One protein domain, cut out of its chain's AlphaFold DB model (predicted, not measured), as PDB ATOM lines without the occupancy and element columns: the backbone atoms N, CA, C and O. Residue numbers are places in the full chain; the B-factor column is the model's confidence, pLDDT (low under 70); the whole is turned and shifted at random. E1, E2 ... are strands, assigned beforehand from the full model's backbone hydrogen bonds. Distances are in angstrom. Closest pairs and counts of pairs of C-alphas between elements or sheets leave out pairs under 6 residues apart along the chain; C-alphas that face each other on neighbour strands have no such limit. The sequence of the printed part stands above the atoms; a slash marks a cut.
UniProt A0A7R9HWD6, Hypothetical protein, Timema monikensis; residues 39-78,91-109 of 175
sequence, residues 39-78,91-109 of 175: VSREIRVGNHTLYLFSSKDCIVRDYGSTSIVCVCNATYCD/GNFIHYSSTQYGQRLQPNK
ATOM      1  N   VAL A  39      24.349  97.636 103.357       41.75
ATOM      2  CA  VAL A  39      23.001  97.090 103.126       41.75
ATOM      3  C   VAL A  39      22.887  95.563 103.116       41.75
ATOM      4  O   VAL A  39      22.559  94.932 102.112       41.75
ATOM      5  N   SER A  40      23.030  94.985 104.301       45.31
ATOM      6  CA  SER A  40      22.219  93.836 104.696       45.31
ATOM      7  C   SER A  40      21.164  94.363 105.664       45.31
ATOM      8  O   SER A  40      21.511  95.095 106.593       45.31
ATOM      9  N   ARG A  41      19.875  94.046 105.481       41.25
ATOM     10  CA  ARG A  41      18.936  94.224 106.600       41.25
ATOM     11  C   ARG A  41      19.360  93.219 107.663       41.25
ATOM     12  O   ARG A  41      19.208  92.018 107.459       41.25
ATOM     13  N   GLU A  42      19.940  93.721 108.747       48.72
ATOM     14  CA  GLU A  42      20.193  92.934 109.945       48.72
ATOM     15  C   GLU A  42      18.829  92.589 110.548       48.72
ATOM     16  O   GLU A  42      18.135  93.466 111.069       48.72
ATOM     17  N   ILE A  43      18.407  91.331 110.435       46.53
ATOM     18  CA  ILE A  43      17.280  90.838 111.224       46.53
ATOM     19  C   ILE A  43      17.862  90.066 112.398       46.53
ATOM     20  O   ILE A  43      18.563  89.072 112.222       46.53
ATOM     21  N   ARG A  44      17.567  90.545 113.607       56.78
ATOM     22  CA  ARG A  44      17.895  89.847 114.848       56.78
ATOM     23  C   ARG A  44      16.756  88.898 115.194       56.78
ATOM     24  O   ARG A  44      15.642  89.353 115.452       56.78
ATOM     25  N   VAL A  45      17.038  87.597 115.205       58.56
ATOM     26  CA  VAL A  45      16.122  86.560 115.701       58.56
ATOM     27  C   VAL A  45      16.788  85.906 116.911       58.56
ATOM     28  O   VAL A  45      17.679  85.070 116.777       58.56
ATOM     29  N   GLY A  46      16.405  86.337 118.114       73.56
ATOM     30  CA  GLY A  46      17.079  85.927 119.351       73.56
ATOM     31  C   GLY A  46      18.542  86.392 119.388       73.56
ATOM     32  O   GLY A  46      18.817  87.569 119.166       73.56
ATOM     33  N   ASN A  47      19.473  85.464 119.635       74.94
ATOM     34  CA  ASN A  47      20.923  85.721 119.640       74.94
ATOM     35  C   ASN A  47      21.586  85.531 118.262       74.94
ATOM     36  O   ASN A  47      22.811  85.572 118.164       74.94
ATOM     37  N   HIS A  48      20.804  85.305 117.203       43.19
ATOM     38  CA  HIS A  48      21.319  85.122 115.850       43.19
ATOM     39  C   HIS A  48      21.111  86.384 115.009       43.19
ATOM     40  O   HIS A  48      20.007  86.936 114.938       43.19
ATOM     41  N   THR A  49      22.181  86.810 114.340       50.94
ATOM     42  CA  THR A  49      22.155  87.872 113.334       50.94
ATOM     43  C   THR A  49      22.017  87.247 111.950       50.94
ATOM     44  O   THR A  49      22.917  86.540 111.498       50.94
ATOM     45  N   LEU A  50      20.896  87.508 111.274       40.19
ATOM     46  CA  LEU A  50      20.657  87.071 109.900       40.19
ATOM     47  C   LEU A  50      20.888  88.237 108.936       40.19
ATOM     48  O   LEU A  50      20.348  89.332 109.123       40.19
ATOM     49  N   TYR A  51      21.667  87.990 107.883       51.38
ATOM     50  CA  TYR A  51      21.836  88.916 106.768       51.38
ATOM     51  C   TYR A  51      20.875  88.522 105.646       51.38
ATOM     52  O   TYR A  51      21.083  87.517 104.972       51.38
ATOM     53  N   LEU A  52      19.811  89.304 105.448       40.53
ATOM     54  CA  LEU A  52      18.915  89.102 104.311       40.53
ATOM     55  C   LEU A  52      19.500  89.739 103.053       40.53
ATOM     56  O   LEU A  52      19.641  90.963 102.962       40.53
ATOM     57  N   PHE A  53      19.766  88.897 102.068       50.41
ATOM     58  CA  PHE A  53      19.944  89.289 100.683       50.41
ATOM     59  C   PHE A  53      18.610  89.005  99.997       50.41
ATOM     60  O   PHE A  53      18.080  87.907 100.117       50.41
ATOM     61  N   SER A  54      18.034  90.020  99.361       53.19
ATOM     62  CA  SER A  54      16.864  89.842  98.503       53.19
ATOM     63  C   SER A  54      17.378  89.652  97.091       53.19
ATOM     64  O   SER A  54      18.098  90.534  96.608       53.19
ATOM     65  N   SER A  55      16.985  88.565  96.430       66.75
ATOM     66  CA  SER A  55      17.148  88.414  94.991       66.75
ATOM     67  C   SER A  55      16.561  89.646  94.320       66.75
ATOM     68  O   SER A  55      15.454  90.100  94.636       66.75
ATOM     69  N   LYS A  56      17.388  90.259  93.480       82.38
ATOM     70  CA  LYS A  56      17.025  91.410  92.666       82.38
ATOM     71  C   LYS A  56      17.086  90.948  91.228       82.38
ATOM     72  O   LYS A  56      18.124  90.452  90.794       82.38
ATOM     73  N   ASP A  57      15.977  91.122  90.525       88.12
ATOM     74  CA  ASP A  57      15.887  90.772  89.115       88.12
ATOM     75  C   ASP A  57      16.846  91.611  88.258       88.12
ATOM     76  O   ASP A  57      17.329  92.671  88.641       88.12
ATOM     77  N   CYS A  58      17.116  91.145  87.048       91.56
ATOM     78  CA  CYS A  58      17.887  91.908  86.077       91.56
ATOM     79  C   CYS A  58      17.063  93.086  85.529       91.56
ATOM     80  O   CYS A  58      16.022  92.879  84.902       91.56
ATOM     81  N   ILE A  59      17.559  94.325  85.667       93.19
ATOM     82  CA  ILE A  59      17.033  95.455  84.882       93.19
ATOM     83  C   ILE A  59      17.610  95.361  83.474       93.19
ATOM     84  O   ILE A  59      18.759  95.726  83.217       93.19
ATOM     85  N   VAL A  60      16.782  94.860  82.566       93.69
ATOM     86  CA  VAL A  60      17.149  94.572  81.183       93.69
ATOM     87  C   VAL A  60      17.415  95.848  80.388       93.69
ATOM     88  O   VAL A  60      16.609  96.781  80.377       93.69
ATOM     89  N   ARG A  61      18.522  95.852  79.642       94.38
ATOM     90  CA  ARG A  61      18.764  96.801  78.553       94.38
ATOM     91  C   ARG A  61      19.296  96.080  77.321       94.38
ATOM     92  O   ARG A  61      20.219  95.275  77.418       94.38
ATOM     93  N   ASP A  62      18.729  96.415  76.170       94.75
ATOM     94  CA  ASP A  62      19.194  95.961  74.863       94.75
ATOM     95  C   ASP A  62      19.918  97.107  74.142       94.75
ATOM     96  O   ASP A  62      19.470  98.255  74.157       94.75
ATOM     97  N   TYR A  63      21.054  96.782  73.535       95.00
ATOM     98  CA  TYR A  63      21.884  97.686  72.739       95.00
ATOM     99  C   TYR A  63      21.873  97.322  71.240       95.00
ATOM    100  O   TYR A  63      22.728  97.791  70.491       95.00
ATOM    101  N   GLY A  64      20.930  96.486  70.790       92.56
ATOM    102  CA  GLY A  64      20.841  96.000  69.409       92.56
ATOM    103  C   GLY A  64      21.852  94.896  69.096       92.56
ATOM    104  O   GLY A  64      22.283  94.754  67.953       92.56
ATOM    105  N   SER A  65      22.279  94.155  70.122       88.19
ATOM    106  CA  SER A  65      23.257  93.070  69.992       88.19
ATOM    107  C   SER A  65      22.566  91.705  69.943       88.19
ATOM    108  O   SER A  65      21.349  91.609  69.816       88.19
ATOM    109  N   THR A  66      23.330  90.617  70.044       90.25
ATOM    110  CA  THR A  66      22.748  89.273  70.117       90.25
ATOM    111  C   THR A  66      22.075  88.988  71.460       90.25
ATOM    112  O   THR A  66      21.316  88.033  71.535       90.25
ATOM    113  N   SER A  67      22.331  89.758  72.521       94.19
ATOM    114  CA  SER A  67      21.808  89.505  73.870       94.19
ATOM    115  C   SER A  67      21.554  90.814  74.625       94.19
ATOM    116  O   SER A  67      21.909  91.900  74.165       94.19
ATOM    117  N   ILE A  68      20.963  90.700  75.812       94.12
ATOM    118  CA  ILE A  68      20.698  91.818  76.722       94.12
ATOM    119  C   ILE A  68      21.779  91.958  77.806       94.12
ATOM    120  O   ILE A  68      22.489  90.997  78.124       94.12
ATOM    121  N   VAL A  69      21.830  93.116  78.463       94.25
ATOM    122  CA  VAL A  69      22.632  93.339  79.677       94.25
ATOM    123  C   VAL A  69      21.751  93.647  80.889       94.25
ATOM    124  O   VAL A  69      20.630  94.133  80.731       94.25
ATOM    125  N   CYS A  70      22.283  93.398  82.088       93.56
ATOM    126  CA  CYS A  70      21.691  93.841  83.350       93.56
ATOM    127  C   CYS A  70      22.322  95.163  83.771       93.56
ATOM    128  O   CYS A  70      23.546  95.288  83.846       93.56
ATOM    129  N   VAL A  71      21.490  96.177  83.977       94.50
ATOM    130  CA  VAL A  71      21.953  97.519  84.322       94.50
ATOM    131  C   VAL A  71      22.096  97.636  85.831       94.50
ATOM    132  O   VAL A  71      21.105  97.630  86.559       94.50
ATOM    133  N   CYS A  72      23.332  97.839  86.273       92.81
ATOM    134  CA  CYS A  72      23.646  98.211  87.645       92.81
ATOM    135  C   CYS A  72      23.981  99.703  87.753       92.81
ATOM    136  O   CYS A  72      24.489 100.328  86.819       92.81
ATOM    137  N   ASN A  73      23.683 100.284  88.908       94.12
ATOM    138  CA  ASN A  73      24.015 101.653  89.283       94.12
ATOM    139  C   ASN A  73      24.339 101.715  90.790       94.12
ATOM    140  O   ASN A  73      24.459 100.694  91.455       94.12
ATOM    141  N   ALA A  74      24.473 102.922  91.343       92.50
ATOM    142  CA  ALA A  74      24.848 103.128  92.744       92.50
ATOM    143  C   ALA A  74      23.827 102.614  93.781       92.50
ATOM    144  O   ALA A  74      24.171 102.489  94.952       92.50
ATOM    145  N   THR A  75      22.578 102.355  93.392       90.62
ATOM    146  CA  THR A  75      21.499 101.938  94.307       90.62
ATOM    147  C   THR A  75      20.902 100.577  93.951       90.62
ATOM    148  O   THR A  75      20.140 100.002  94.737       90.62
ATOM    149  N   TYR A  76      21.252 100.032  92.788       89.50
ATOM    150  CA  TYR A  76      20.665  98.819  92.254       89.50
ATOM    151  C   TYR A  76      21.681  97.988  91.480       89.50
ATOM    152  O   TYR A  76      22.392  98.499  90.622       89.50
ATOM    153  N   CYS A  77      21.684  96.690  91.742       89.38
ATOM    154  CA  CYS A  77      22.298  95.678  90.900       89.38
ATOM    155  C   CYS A  77      21.522  94.376  91.125       89.38
ATOM    156  O   CYS A  77      20.964  94.198  92.218       89.38
ATOM    157  N   ASP A  78      21.437  93.523  90.107       89.56
ATOM    158  CA  ASP A  78      20.834  92.201  90.239       89.56
ATOM    159  C   ASP A  78      21.655  91.315  91.180       89.56
ATOM    160  O   ASP A  78      22.828  91.574  91.463       89.56
ATOM    161  N   GLY A  91      16.391  64.594  97.623       85.00
ATOM    162  CA  GLY A  91      15.475  64.399  96.498       85.00
ATOM    163  C   GLY A  91      15.134  65.664  95.704       85.00
ATOM    164  O   GLY A  91      14.483  65.533  94.674       85.00
ATOM    165  N   ASN A  92      15.609  66.852  96.092       88.56
ATOM    166  CA  ASN A  92      15.386  68.096  95.347       88.56
ATOM    167  C   ASN A  92      16.666  68.604  94.672       88.56
ATOM    168  O   ASN A  92      17.779  68.274  95.080       88.56
ATOM    169  N   PHE A  93      16.508  69.438  93.646       87.81
ATOM    170  CA  PHE A  93      17.610  70.128  92.975       87.81
ATOM    171  C   PHE A  93      17.258  71.581  92.655       87.81
ATOM    172  O   PHE A  93      16.085  71.948  92.540       87.81
ATOM    173  N   ILE A  94      18.297  72.397  92.466       87.38
ATOM    174  CA  ILE A  94      18.198  73.758  91.937       87.38
ATOM    175  C   ILE A  94      18.949  73.798  90.607       87.38
ATOM    176  O   ILE A  94      20.106  73.392  90.522       87.38
ATOM    177  N   HIS A  95      18.284  74.286  89.569       88.50
ATOM    178  CA  HIS A  95      18.840  74.506  88.244       88.50
ATOM    179  C   HIS A  95      18.889  76.007  87.965       88.50
ATOM    180  O   HIS A  95      17.859  76.677  88.000       88.50
ATOM    181  N   TYR A  96      20.078  76.525  87.672       89.81
ATOM    182  CA  TYR A  96      20.274  77.914  87.270       89.81
ATOM    183  C   TYR A  96      20.354  78.008  85.752       89.81
ATOM    184  O   TYR A  96      21.197  77.357  85.139       89.81
ATOM    185  N   SER A  97      19.502  78.841  85.153       91.31
ATOM    186  CA  SER A  97      19.446  79.015  83.700       91.31
ATOM    187  C   SER A  97      19.772  80.444  83.278       91.31
ATOM    188  O   SER A  97      19.315  81.416  83.884       91.31
ATOM    189  N   SER A  98      20.526  80.564  82.188       92.12
ATOM    190  CA  SER A  98      20.779  81.822  81.492       92.12
ATOM    191  C   SER A  98      20.503  81.638  80.007       92.12
ATOM    192  O   SER A  98      20.944  80.660  79.409       92.12
ATOM    193  N   THR A  99      19.796  82.583  79.391       93.19
ATOM    194  CA  THR A  99      19.442  82.517  77.966       93.19
ATOM    195  C   THR A  99      19.833  83.796  77.255       93.19
ATOM    196  O   THR A  99      19.923  84.869  77.855       93.19
ATOM    197  N   GLN A 100      20.012  83.697  75.942       92.25
ATOM    198  CA  GLN A 100      20.253  84.850  75.081       92.25
ATOM    199  C   GLN A 100      19.178  85.943  75.259       92.25
ATOM    200  O   GLN A 100      19.497  87.125  75.314       92.25
ATOM    201  N   TYR A 101      17.917  85.537  75.441       85.25
ATOM    202  CA  TYR A 101      16.757  86.434  75.459       85.25
ATOM    203  C   TYR A 101      16.348  86.952  76.841       85.25
ATOM    204  O   TYR A 101      15.432  87.763  76.921       85.25
ATOM    205  N   GLY A 102      17.013  86.526  77.922       86.25
ATOM    206  CA  GLY A 102      16.948  87.292  79.168       86.25
ATOM    207  C   GLY A 102      16.897  86.542  80.488       86.25
ATOM    208  O   GLY A 102      16.868  87.201  81.520       86.25
ATOM    209  N   GLN A 103      16.964  85.207  80.513       90.56
ATOM    210  CA  GLN A 103      17.219  84.526  81.787       90.56
ATOM    211  C   GLN A 103      18.643  84.853  82.248       90.56
ATOM    212  O   GLN A 103      19.578  84.837  81.436       90.56
ATOM    213  N   ARG A 104      18.815  85.192  83.524       91.00
ATOM    214  CA  ARG A 104      20.086  85.646  84.104       91.00
ATOM    215  C   ARG A 104      20.294  84.937  85.429       91.00
ATOM    216  O   ARG A 104      19.794  85.391  86.447       91.00
ATOM    217  N   LEU A 105      20.958  83.778  85.370       89.75
ATOM    218  CA  LEU A 105      21.115  82.857  86.501       89.75
ATOM    219  C   LEU A 105      19.787  82.663  87.251       89.75
ATOM    220  O   LEU A 105      19.716  82.727  88.473       89.75
ATOM    221  N   GLN A 106      18.714  82.451  86.489       87.31
ATOM    222  CA  GLN A 106      17.380  82.304  87.043       87.31
ATOM    223  C   GLN A 106      17.271  80.933  87.726       87.31
ATOM    224  O   GLN A 106      17.481  79.919  87.049       87.31
ATOM    225  N   PRO A 107      16.942  80.871  89.028       84.81
ATOM    226  CA  PRO A 107      16.805  79.610  89.737       84.81
ATOM    227  C   PRO A 107      15.478  78.928  89.390       84.81
ATOM    228  O   PRO A 107      14.416  79.552  89.368       84.81
ATOM    229  N   ASN A 108      15.528  77.618  89.183       85.25
ATOM    230  CA  ASN A 108      14.365  76.750  89.086       85.25
ATOM    231  C   ASN A 108      14.550  75.554  90.025       85.25
ATOM    232  O   ASN A 108      15.620  74.951  90.054       85.25
ATOM    233  N   LYS A 109      13.519  75.220  90.799       87.44
ATOM    234  CA  LYS A 109      13.549  74.105  91.751       87.44
ATOM    235  C   LYS A 109      12.841  72.904  91.147       87.44
ATOM    236  O   LYS A 109      11.777  73.043  90.551       87.44
TER     237      LYS A 109
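This is residues 39 to 78 and 91 to 109 of the 175 residues of the protein "Hypothetical protein" of Timema monikensis (UniProt A0A7R9HWD6). Three separate two-stranded hairpins spread out flat with no shared core: E1-E2 and E3-E4 toward opposite ends of the long axis, E5-E6 off to one side. The 59 printed residues hold six named strands, E1 to E6 in chain order, and no named helix; each sheet is antiparallel. The class is all strand, with 26 residues in strands, under half. It is only just extended, close to loose, radius of gyration of the C-alphas 15.9 A, spanning 51 by 39 by 7 A.

Look first at E5, residues 92 to 97, antiparallel to E6, residues 106 to 109, at 160 degrees; N 95 and O 108 are 2.8 A apart. In the hairpin of E3, residues 60 to 62, and E4, residues 68 to 70, N 61 and O 69 are 2.9 A apart. In that of E1, residues 41 to 45, and E2, residues 48 to 52, N 50 and O 43 are 3.0 A apart. Strands of different hairpins are apart.

Find C-alpha 92 at (15.386, 68.096, 95.347); E5 runs 16.5 A from there. E6, 10.2 A, ends at (13.549, 74.105, 91.751). E1 measures 12.2 A, E2 12.4 A, E3 6.8 A, E4 7.0 A.

The farthest C-alphas, Asn 47 and Gly 64, are 51.3 A apart. Residues 79 to 90 are cut out, a 29.0 A gap between C-alphas 78 and 91. Of the links printed whole, none is long. Model pLDDT is under 70 at residues 39 to 45 and 48 to 55.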